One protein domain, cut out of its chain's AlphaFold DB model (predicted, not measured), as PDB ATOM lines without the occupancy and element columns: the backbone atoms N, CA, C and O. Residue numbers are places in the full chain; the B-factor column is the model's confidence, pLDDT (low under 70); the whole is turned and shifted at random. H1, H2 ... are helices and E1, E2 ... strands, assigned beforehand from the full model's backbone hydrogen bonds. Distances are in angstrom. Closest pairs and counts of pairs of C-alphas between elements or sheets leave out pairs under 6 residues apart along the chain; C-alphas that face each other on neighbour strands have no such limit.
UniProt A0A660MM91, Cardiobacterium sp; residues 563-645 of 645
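This is residues 563 to 645 of the 645 residues of a protein of Cardiobacterium sp (UniProt A0A660MM91). A twisted sheet of four strands has one kinked helix, H1, running along one face, making two layers. The 83 printed residues include H1, then E1, E2, E3 and E4, an antiparallel meander, each strand the neighbour of the one before. The class is mixed, with under half of the residues in named elements; the whole is compact, radius of gyration of the C-alphas 12.7 A, spans 38 by 27 by 17 A.

H1, residues 563 to 578, begins at C-alpha 563 (-1.799, 34.218, 27.540), spans 21.5 A, and has a kink of 43 degrees near residue 570. E1 is residues 595 to 597, E2 603 to 606, E3 617 to 623, 18.6 A long, and E4 628 to 632, ending at C-alpha 632 (-2.271, 24.019, 34.414).

H1 is on the sheet, height 6.1 A, its closest C-alphas to E2 being Ile 563 and Ile 605, 7.0 A. Within hydrogen-bond range are N 596 and O 604, N 605 and O 618, and N 621 and O 630, each 2.8 A; in H1, 7 of 12 O i to N i+4 pairs.

The printed part has no cut. The 16-residue link H1 to E1 is long. No printed residue is under 70 in pLDDT.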
ATOM      1  N   ILE A 563      -3.099  34.702  27.048       86.06
ATOM      2  CA  ILE A 563      -1.799  34.218  27.540       86.06
ATOM      3  C   ILE A 563      -0.642  35.095  27.050       86.06
ATOM      4  O   ILE A 563       0.306  35.323  27.796       86.06
ATOM      5  N   LEU A 564      -0.705  35.597  25.813       83.75
ATOM      6  CA  LEU A 564       0.386  36.348  25.177       83.75
ATOM      7  C   LEU A 564       0.950  37.496  26.043       83.75
ATOM      8  O   LEU A 564       2.177  37.573  26.162       83.75
ATOM      9  N   PRO A 565       0.132  38.336  26.712       83.94
ATOM     10  CA  PRO A 565       0.652  39.417  27.552       83.94
ATOM     11  C   PRO A 565       1.418  38.928  28.793       83.94
ATOM     12  O   PRO A 565       2.270  39.647  29.306       83.94
ATOM     13  N   ALA A 566       1.165  37.703  29.266       85.19
ATOM     14  CA  ALA A 566       1.854  37.122  30.420       85.19
ATOM     15  C   ALA A 566       3.294  36.664  30.113       85.19
ATOM     16  O   ALA A 566       4.059  36.401  31.039       85.19
ATOM     17  N   SER A 567       3.689  36.597  28.836       81.75
ATOM     18  CA  SER A 567       5.037  36.170  28.425       81.75
ATOM     19  C   SER A 567       6.158  37.065  28.972       81.75
ATOM     20  O   SER A 567       7.223  36.565  29.330       81.75
ATOM     21  N   ALA A 568       5.902  38.369  29.123       80.94
ATOM     22  CA  ALA A 568       6.845  39.296  29.748       80.94
ATOM     23  C   ALA A 568       7.116  38.923  31.219       80.94
ATOM     24  O   ALA A 568       8.265  38.817  31.637       80.94
ATOM     25  N   LEU A 569       6.062  38.596  31.978       86.31
ATOM     26  CA  LEU A 569       6.183  38.159  33.375       86.31
ATOM     27  C   LEU A 569       6.932  36.829  33.509       86.31
ATOM     28  O   LEU A 569       7.676  36.636  34.469       86.31
ATOM     29  N   GLN A 570       6.763  35.913  32.551       86.44
ATOM     30  CA  GLN A 570       7.492  34.642  32.541       86.44
ATOM     31  C   GLN A 570       9.008  34.849  32.459       86.44
ATOM     32  O   GLN A 570       9.762  34.107  33.093       86.44
ATOM     33  N   HIS A 571       9.452  35.850  31.697       82.50
ATOM     34  CA  HIS A 571      10.863  36.203  31.588       82.50
ATOM     35  C   HIS A 571      11.399  36.773  32.910       82.50
ATOM     36  O   HIS A 571      12.400  36.280  33.436       82.50
ATOM     37  N   ASP A 572      10.679  37.731  33.497       83.44
ATOM     38  CA  ASP A 572      11.094  38.425  34.722       83.44
ATOM     39  C   ASP A 572      11.082  37.514  35.964       83.44
ATOM     40  O   ASP A 572      11.925  37.638  36.861       83.44
ATOM     41  N   LEU A 573      10.136  36.569  36.032       87.75
ATOM     42  CA  LEU A 573       9.995  35.638  37.155       87.75
ATOM     43  C   LEU A 573      10.957  34.449  37.072       87.75
ATOM     44  O   LEU A 573      11.406  33.968  38.116       87.75
ATOM     45  N   ALA A 574      11.318  33.986  35.870       85.75
ATOM     46  CA  ALA A 574      12.140  32.785  35.699       85.75
ATOM     47  C   ALA A 574      13.494  32.887  36.424       85.75
ATOM     48  O   ALA A 574      13.897  31.949  37.116       85.75
ATOM     49  N   ALA A 575      14.172  34.038  36.340       82.44
ATOM     50  CA  ALA A 575      15.459  34.253  37.009       82.44
ATOM     51  C   ALA A 575      15.331  34.265  38.544       82.44
ATOM     52  O   ALA A 575      16.164  33.691  39.250       82.44
ATOM     53  N   ALA A 576      14.273  34.885  39.075       84.62
ATOM     54  CA  ALA A 576      14.022  34.946  40.514       84.62
ATOM     55  C   ALA A 576      13.652  33.569  41.092       84.62
ATOM     56  O   ALA A 576      14.164  33.186  42.149       84.62
ATOM     57  N   LEU A 577      12.822  32.807  40.376       87.00
ATOM     58  CA  LEU A 577      12.378  31.471  40.771       87.00
ATOM     59  C   LEU A 577      13.493  30.430  40.673       87.00
ATOM     60  O   LEU A 577      13.632  29.602  41.576       87.00
ATOM     61  N   ALA A 578      14.333  30.504  39.636       83.44
ATOM     62  CA  ALA A 578      15.517  29.658  39.505       83.44
ATOM     63  C   ALA A 578      16.548  29.916  40.619       83.44
ATOM     64  O   ALA A 578      17.191  28.981  41.086       83.44
ATOM     65  N   ALA A 579      16.667  31.165  41.084       83.06
ATOM     66  CA  ALA A 579      17.526  31.544  42.207       83.06
ATOM     67  C   ALA A 579      16.902  31.268  43.592       83.06
ATOM     68  O   ALA A 579      17.489  31.633  44.610       83.06
ATOM     69  N   GLY A 580      15.704  30.671  43.653       80.81
ATOM     70  CA  GLY A 580      15.021  30.333  44.907       80.81
ATOM     71  C   GLY A 580      14.539  31.540  45.719       80.81
ATOM     72  O   GLY A 580      14.265  31.403  46.912       80.81
ATOM     73  N   LYS A 581      14.429  32.725  45.105       83.44
ATOM     74  CA  LYS A 581      13.971  33.940  45.790       83.44
ATOM     75  C   LYS A 581      12.474  33.849  46.099       83.44
ATOM     76  O   LYS A 581      11.695  33.315  45.313       83.44
ATOM     77  N   LYS A 582      12.059  34.409  47.240       84.12
ATOM     78  CA  LYS A 582      10.633  34.608  47.545       84.12
ATOM     79  C   LYS A 582      10.064  35.676  46.610       84.12
ATOM     80  O   LYS A 582      10.653  36.750  46.487       84.12
ATOM     81  N   ILE A 583       8.926  35.390  45.984       89.25
ATOM     82  CA  ILE A 583       8.253  36.326  45.080       89.25
ATOM     83  C   ILE A 583       7.351  37.252  45.892       89.25
ATOM     84  O   ILE A 583       6.510  36.804  46.668       89.25
ATOM     85  N   ASN A 584       7.533  38.559  45.705       88.25
ATOM     86  CA  ASN A 584       6.582  39.570  46.150       88.25
ATOM     87  C   ASN A 584       5.803  40.056  44.920       88.25
ATOM     88  O   ASN A 584       6.382  40.797  44.121       88.25
ATOM     89  N   PRO A 585       4.520  39.681  44.758       85.19
ATOM     90  CA  PRO A 585       3.719  40.055  43.592       85.19
ATOM     91  C   PRO A 585       3.676  41.559  43.300       85.19
ATOM     92  O   PRO A 585       3.560  41.954  42.147       85.19
ATOM     93  N   LYS A 586       3.841  42.417  44.318       84.19
ATOM     94  CA  LYS A 586       3.860  43.882  44.144       84.19
ATOM     95  C   LYS A 586       5.010  44.384  43.264       84.19
ATOM     96  O   LYS A 586       4.912  45.481  42.728       84.19
ATOM     97  N   ASN A 587       6.076  43.598  43.121       84.75
ATOM     98  CA  ASN A 587       7.237  43.943  42.299       84.75
ATOM     99  C   ASN A 587       7.053  43.573  40.818       84.75
ATOM    100  O   ASN A 587       7.918  43.889  40.008       84.75
ATOM    101  N   TYR A 588       5.951  42.904  40.474       84.56
ATOM    102  CA  TYR A 588       5.649  42.422  39.132       84.56
ATOM    103  C   TYR A 588       4.291  42.994  38.711       84.56
ATOM    104  O   TYR A 588       3.256  42.361  38.942       84.56
ATOM    105  N   PRO A 589       4.258  44.230  38.176       82.06
ATOM    106  CA  PRO A 589       3.008  44.867  37.792       82.06
ATOM    107  C   PRO A 589       2.315  44.038  36.715       82.06
ATOM    108  O   PRO A 589       2.944  43.554  35.774       82.06
ATOM    109  N   SER A 590       1.005  43.863  36.864       81.06
ATOM    110  CA  SER A 590       0.263  43.048  35.920       81.06
ATOM    111  C   SER A 590       0.145  43.731  34.546       81.06
ATOM    112  O   SER A 590      -0.247  44.900  34.491       81.06
ATOM    113  N   PRO A 591       0.391  43.008  33.436       80.81
ATOM    114  CA  PRO A 591       0.197  43.513  32.079       80.81
ATOM    115  C   PRO A 591      -1.286  43.633  31.683       80.81
ATOM    116  O   PRO A 591      -1.589  44.190  30.631       80.81
ATOM    117  N   GLY A 592      -2.222  43.130  32.498       82.06
ATOM    118  CA  GLY A 592      -3.659  43.202  32.224       82.06
ATOM    119  C   GLY A 592      -4.518  42.865  33.443       82.06
ATOM    120  O   GLY A 592      -4.119  42.102  34.317       82.06
ATOM    121  N   LYS A 593      -5.743  43.401  33.512       82.50
ATOM    122  CA  LYS A 593      -6.646  43.202  34.669       82.50
ATOM    123  C   LYS A 593      -6.968  41.731  34.960       82.50
ATOM    124  O   LYS A 593      -7.356  41.404  36.073       82.50
ATOM    125  N   ASN A 594      -6.778  40.856  33.985       87.31
ATOM    126  CA  ASN A 594      -7.068  39.435  34.050       87.31
ATOM    127  C   ASN A 594      -5.843  38.552  34.369       87.31
ATOM    128  O   ASN A 594      -5.990  37.335  34.463       87.31
ATOM    129  N   ILE A 595      -4.648  39.129  34.546       90.56
ATOM    130  CA  ILE A 595      -3.389  38.403  34.795       90.56
ATOM    131  C   ILE A 595      -2.867  38.765  36.181       90.56
ATOM    132  O   ILE A 595      -2.783  39.944  36.506       90.56
ATOM    133  N   HIS A 596      -2.559  37.798  37.038       90.88
ATOM    134  CA  HIS A 596      -2.135  38.037  38.421       90.88
ATOM    135  C   HIS A 596      -0.954  37.124  38.773       90.88
ATOM    136  O   HIS A 596      -0.990  35.930  38.491       90.88
ATOM    137  N   VAL A 597       0.086  37.679  39.401       91.19
ATOM    138  CA  VAL A 597       1.215  36.899  39.931       91.19
ATOM    139  C   VAL A 597       0.891  36.463  41.357       91.19
ATOM    140  O   VAL A 597       0.543  37.288  42.201       91.19
ATOM    141  N   GLU A 598       1.011  35.172  41.638       90.44
ATOM    142  CA  GLU A 598       0.803  34.608  42.968       90.44
ATOM    143  C   GLU A 598       2.097  34.636  43.796       90.44
ATOM    144  O   GLU A 598       3.209  34.759  43.279       90.44
ATOM    145  N   THR A 599       1.981  34.514  45.120       86.12
ATOM    146  CA  THR A 599       3.147  34.476  46.027       86.12
ATOM    147  C   THR A 599       4.026  33.238  45.818       86.12
ATOM    148  O   THR A 599       5.202  33.260  46.185       86.12
ATOM    149  N   SER A 600       3.485  32.183  45.197       85.50
ATOM    150  CA  SER A 600       4.235  31.012  44.722       85.50
ATOM    151  C   SER A 600       5.174  31.336  43.553       85.50
ATOM    152  O   SER A 600       6.154  30.619  43.340       85.50
ATOM    153  N   GLY A 601       4.911  32.431  42.829       84.38
ATOM    154  CA  GLY A 601       5.531  32.766  41.549       84.38
ATOM    155  C   GLY A 601       4.761  32.269  40.327       84.38
ATOM    156  O   GLY A 601       5.230  32.478  39.209       84.38
ATOM    157  N   ASP A 602       3.601  31.645  40.526       91.88
ATOM    158  CA  ASP A 602       2.721  31.251  39.432       91.88
ATOM    159  C   ASP A 602       2.021  32.468  38.829       91.88
ATOM    160  O   ASP A 602       1.710  33.441  39.521       91.88
ATOM    161  N   ILE A 603       1.749  32.408  37.527       92.44
ATOM    162  CA  ILE A 603       0.998  33.451  36.829       92.44
ATOM    163  C   ILE A 603      -0.398  32.914  36.549       92.44
ATOM    164  O   ILE A 603      -0.577  32.026  35.712       92.44
ATOM    165  N   ARG A 604      -1.397  33.455  37.242       93.25
ATOM    166  CA  ARG A 604      -2.805  33.112  37.057       93.25
ATOM    167  C   ARG A 604      -3.443  34.041  36.037       93.25
ATOM    168  O   ARG A 604      -3.419  35.259  36.189       93.25
ATOM    169  N   ILE A 605      -4.050  33.456  35.018       93.50
ATOM    170  CA  ILE A 605      -4.698  34.162  33.915       93.50
ATOM    171  C   ILE A 605      -6.169  33.777  33.915       93.50
ATOM    172  O   ILE A 605      -6.502  32.601  33.771       93.50
ATOM    173  N   THR A 606      -7.050  34.757  34.078       93.25
ATOM    174  CA  THR A 606      -8.495  34.583  33.913       93.25
ATOM    175  C   THR A 606      -8.849  34.898  32.468       93.25
ATOM    176  O   THR A 606      -8.437  35.920  31.924       93.25
ATOM    177  N   LEU A 607      -9.562  33.997  31.808       89.31
ATOM    178  CA  LEU A 607      -9.878  34.149  30.397       89.31
ATOM    179  C   LEU A 607     -11.018  35.148  30.203       89.31
ATOM    180  O   LEU A 607     -12.126  34.923  30.690       89.31
ATOM    181  N   GLU A 608     -10.763  36.208  29.444       87.12
ATOM    182  CA  GLU A 608     -11.766  37.165  28.981       87.12
ATOM    183  C   GLU A 608     -12.053  36.953  27.489       87.12
ATOM    184  O   GLU A 608     -11.162  36.613  26.704       87.12
ATOM    185  N   ASN A 609     -13.309  37.143  27.081       81.31
ATOM    186  CA  ASN A 609     -13.769  37.001  25.694       81.31
ATOM    187  C   ASN A 609     -13.478  35.619  25.066       81.31
ATOM    188  O   ASN A 609     -13.368  35.510  23.843       81.31
ATOM    189  N   ALA A 610     -13.395  34.559  25.880       80.50
ATOM    190  CA  ALA A 610     -13.103  33.178  25.467       80.50
ATOM    191  C   ALA A 610     -14.359  32.285  25.342       80.50
ATOM    192  O   ALA A 610     -14.313  31.081  25.605       80.50
ATOM    193  N   GLU A 611     -15.490  32.881  24.951       80.56
ATOM    194  CA  GLU A 611     -16.774  32.195  24.731       80.56
ATOM    195  C   GLU A 611     -17.206  31.356  25.948       80.56
ATOM    196  O   GLU A 611     -17.300  31.883  27.055       80.56
ATOM    197  N   ARG A 612     -17.436  30.044  25.782       78.81
ATOM    198  CA  ARG A 612     -17.851  29.139  26.870       78.81
ATOM    199  C   ARG A 612     -16.805  28.952  27.979       78.81
ATOM    200  O   ARG A 612     -17.115  28.334  28.991       78.81
ATOM    201  N   TYR A 613     -15.575  29.430  27.778       83.19
ATOM    202  CA  TYR A 613     -14.497  29.408  28.773       83.19
ATOM    203  C   TYR A 613     -14.239  30.786  29.397       83.19
ATOM    204  O   TYR A 613     -13.250  30.958  30.107       83.19
ATOM    205  N   ASN A 614     -15.104  31.774  29.150       84.94
ATOM    206  CA  ASN A 614     -15.014  33.078  29.799       84.94
ATOM    207  C   ASN A 614     -15.093  32.924  31.330       84.94
ATOM    208  O   ASN A 614     -16.000  32.273  31.847       84.94
ATOM    209  N   GLY A 615     -14.127  33.491  32.053       85.38
ATOM    210  CA  GLY A 615     -13.973  33.346  33.504       85.38
ATOM    211  C   GLY A 615     -13.212  32.093  33.963       85.38
ATOM    212  O   GLY A 615     -12.872  31.997  35.141       85.38
ATOM    213  N   ALA A 616     -12.892  31.145  33.072       89.62
ATOM    214  CA  ALA A 616     -12.022  30.019  33.414       89.62
ATOM    215  C   ALA A 616     -10.565  30.477  33.585       89.62
ATOM    216  O   ALA A 616     -10.165  31.520  33.066       89.62
ATOM    217  N   THR A 617      -9.756  29.691  34.301       91.81
ATOM    218  CA  THR A 617      -8.375  30.069  34.632       91.81
ATOM    219  C   THR A 617      -7.329  29.158  33.997       91.81
ATOM    220  O   THR A 617      -7.500  27.936  33.915       91.81
ATOM    221  N   ILE A 618      -6.217  29.766  33.592       92.44
ATOM    222  CA  ILE A 618      -4.979  29.096  33.191       92.44
ATOM    223  C   ILE A 618      -3.876  29.570  34.126       92.44
ATOM    224  O   ILE A 618      -3.646  30.772  34.255       92.44
ATOM    225  N   THR A 619      -3.192  28.627  34.762       93.88
ATOM    226  CA  THR A 619      -2.050  28.913  35.627       93.88
ATOM    227  C   THR A 619      -0.770  28.517  34.906       93.88
ATOM    228  O   THR A 619      -0.626  27.369  34.489       93.88
ATOM    229  N   LEU A 620       0.154  29.458  34.742       92.25
ATOM    230  CA  LEU A 620       1.507  29.184  34.267       92.25
ATOM    231  C   LEU A 620       2.381  28.911  35.489       92.25
ATOM    232  O   LEU A 620       2.623  29.814  36.288       92.25
ATOM    233  N   HIS A 621       2.836  27.670  35.618       92.38
ATOM    234  CA  HIS A 621       3.692  27.201  36.698       92.38
ATOM    235  C   HIS A 621       5.128  27.037  36.206       92.38
ATOM    236  O   HIS A 621       5.357  26.429  35.159       92.38
ATOM    237  N   TYR A 622       6.106  27.555  36.944       90.44
ATOM    238  CA  TYR A 622       7.515  27.367  36.605       90.44
ATOM    239  C   TYR A 622       8.079  26.129  37.304       90.44
ATOM    240  O   TYR A 622       8.329  26.138  38.512       90.44
ATOM    241  N   ASP A 623       8.344  25.080  36.530       87.81
ATOM    242  CA  ASP A 623       9.014  23.888  37.032       87.81
ATOM    243  C   ASP A 623      10.518  24.157  37.179       87.81
ATOM    244  O   ASP A 623      11.260  24.336  36.209       87.81
ATOM    245  N   ARG A 624      10.981  24.159  38.431       83.25
ATOM    246  CA  ARG A 624      12.375  24.437  38.790       83.25
ATOM    247  C   ARG A 624      13.341  23.337  38.357       83.25
ATOM    248  O   ARG A 624      14.514  23.641  38.140       83.25
ATOM    249  N   ALA A 625      12.880  22.092  38.235       82.62
ATOM    250  CA  ALA A 625      13.722  20.966  37.840       82.62
ATOM    251  C   ALA A 625      14.010  21.005  36.336       82.62
ATOM    252  O   ALA A 625      15.165  20.914  35.920       82.62
ATOM    253  N   SER A 626      12.971  21.206  35.522       82.88
ATOM    254  CA  SER A 626      13.112  21.288  34.062       82.88
ATOM    255  C   SER A 626      13.449  22.689  33.542       82.88
ATOM    256  O   SER A 626      13.805  22.826  32.371       82.88
ATOM    257  N   LYS A 627      13.366  23.719  34.398       85.00
ATOM    258  CA  LYS A 627      13.513  25.146  34.051       85.00
ATOM    259  C   LYS A 627      12.558  25.579  32.931       85.00
ATOM    260  O   LYS A 627      12.922  26.373  32.065       85.00
ATOM    261  N   LYS A 628      11.341  25.027  32.925       84.00
ATOM    262  CA  LYS A 628      10.308  25.286  31.913       84.00
ATOM    263  C   LYS A 628       9.008  25.736  32.564       84.00
ATOM    264  O   LYS A 628       8.678  25.331  33.675       84.00
ATOM    265  N   TRP A 629       8.250  26.544  31.834       86.81
ATOM    266  CA  TRP A 629       6.880  26.883  32.198       86.81
ATOM    267  C   TRP A 629       5.924  25.781  31.741       86.81
ATOM    268  O   TRP A 629       6.037  25.282  30.623       86.81
ATOM    269  N   GLN A 630       4.984  25.420  32.605       88.69
ATOM    270  CA  GLN A 630       3.940  24.431  32.369       88.69
ATOM    271  C   GLN A 630       2.579  25.090  32.574       88.69
ATOM    272  O   GLN A 630       2.391  25.847  33.525       88.69
ATOM    273  N   CYS A 631       1.620  24.803  31.698       89.19
ATOM    274  CA  CYS A 631       0.263  25.311  31.852       89.19
ATOM    275  C   CYS A 631      -0.599  24.309  32.620       89.19
ATOM    276  O   CYS A 631      -0.660  23.132  32.272       89.19
ATOM    277  N   GLN A 632      -1.314  24.791  33.630       90.06
ATOM    278  CA  GLN A 632      -2.271  24.019  34.414       90.06
ATOM    279  C   GLN A 632      -3.667  24.612  34.231       90.06
ATOM    280  O   GLN A 632      -3.883  25.811  34.423       90.06
ATOM    281  N   THR A 633      -4.622  23.781  33.818       87.81
ATOM    282  CA  THR A 633      -6.004  24.200  33.567       87.81
ATOM    283  C   THR A 633      -6.947  22.999  33.488       87.81
ATOM    284  O   THR A 633      -6.522  21.876  33.228       87.81
ATOM    285  N   VAL A 634      -8.242  23.247  33.691       81.81
ATOM    286  CA  VAL A 634      -9.328  22.263  33.523       81.81
ATOM    287  C   VAL A 634      -9.815  22.159  32.069       81.81
ATOM    288  O   VAL A 634     -10.671  21.338  31.745       81.81
ATOM    289  N   ILE A 635      -9.297  23.012  31.182       83.75
ATOM    290  CA  ILE A 635      -9.666  23.054  29.767       83.75
ATOM    291  C   ILE A 635      -8.989  21.894  29.027       83.75
ATOM    292  O   ILE A 635      -7.781  21.696  29.125       83.75
ATOM    293  N   ALA A 636      -9.763  21.140  28.240       79.88
ATOM    294  CA  ALA A 636      -9.237  19.992  27.505       79.88
ATOM    295  C   ALA A 636      -8.108  20.398  26.520       79.88
ATOM    296  O   ALA A 636      -8.280  21.380  25.786       79.88
ATOM    297  N   PRO A 637      -7.012  19.614  26.397       80.06
ATOM    298  CA  PRO A 637      -5.817  19.984  25.620       80.06
ATOM    299  C   PRO A 637      -6.068  20.394  24.162       80.06
ATOM    300  O   PRO A 637      -5.354  21.232  23.609       80.06
ATOM    301  N   ARG A 638      -7.119  19.859  23.525       75.69
ATOM    302  CA  ARG A 638      -7.489  20.203  22.138       75.69
ATOM    303  C   ARG A 638      -7.823  21.689  21.935       75.69
ATOM    304  O   ARG A 638      -7.609  22.209  20.837       75.69
ATOM    305  N   TYR A 639      -8.259  22.383  22.986       81.44
ATOM    306  CA  TYR A 639      -8.585  23.814  22.972       81.44
ATOM    307  C   TYR A 639      -7.415  24.712  23.375       81.44
ATOM    308  O   TYR A 639      -7.472  25.918  23.163       81.44
ATOM    309  N   LEU A 640      -6.341  24.141  23.922       82.75
ATOM    310  CA  LEU A 640      -5.181  24.904  24.370       82.75
ATOM    311  C   LEU A 640      -4.231  25.214  23.205       82.75
ATOM    312  O   LEU A 640      -4.115  24.395  22.280       82.75
ATOM    313  N   PRO A 641      -3.555  26.379  23.214       81.81
ATOM    314  CA  PRO A 641      -2.475  26.682  22.276       81.81
ATOM    315  C   PRO A 641      -1.291  25.731  22.475       81.81
ATOM    316  O   PRO A 641      -1.162  25.115  23.528       81.81
ATOM    317  N   GLN A 642      -0.418  25.613  21.469       76.06
ATOM    318  CA  GLN A 642       0.705  24.662  21.507       76.06
ATOM    319  C   GLN A 642       1.623  24.848  22.719       76.06
ATOM    320  O   GLN A 642       2.081  23.864  23.274       76.06
ATOM    321  N   GLN A 643       1.828  26.084  23.172       72.62
ATOM    322  CA  GLN A 643       2.635  26.390  24.360       72.62
ATOM    323  C   GLN A 643       2.059  25.864  25.690       72.62
ATOM    324  O   GLN A 643       2.747  25.909  26.702       72.62
ATOM    325  N   CYS A 644       0.803  25.406  25.699       78.69
ATOM    326  CA  CYS A 644       0.101  24.876  26.871       78.69
ATOM    327  C   CYS A 644      -0.354  23.419  26.688       78.69
ATOM    328  O   CYS A 644      -1.296  22.979  27.348       78.69
ATOM    329  N   ARG A 645       0.285  22.695  25.766       74.69
ATOM    330  CA  ARG A 645       0.154  21.248  25.567       74.69
ATOM    331  C   ARG A 645       1.476  20.594  25.908       74.69
ATOM    332  O   ARG A 645       1.417  19.466  26.433       74.69
TER     333      ARG A 645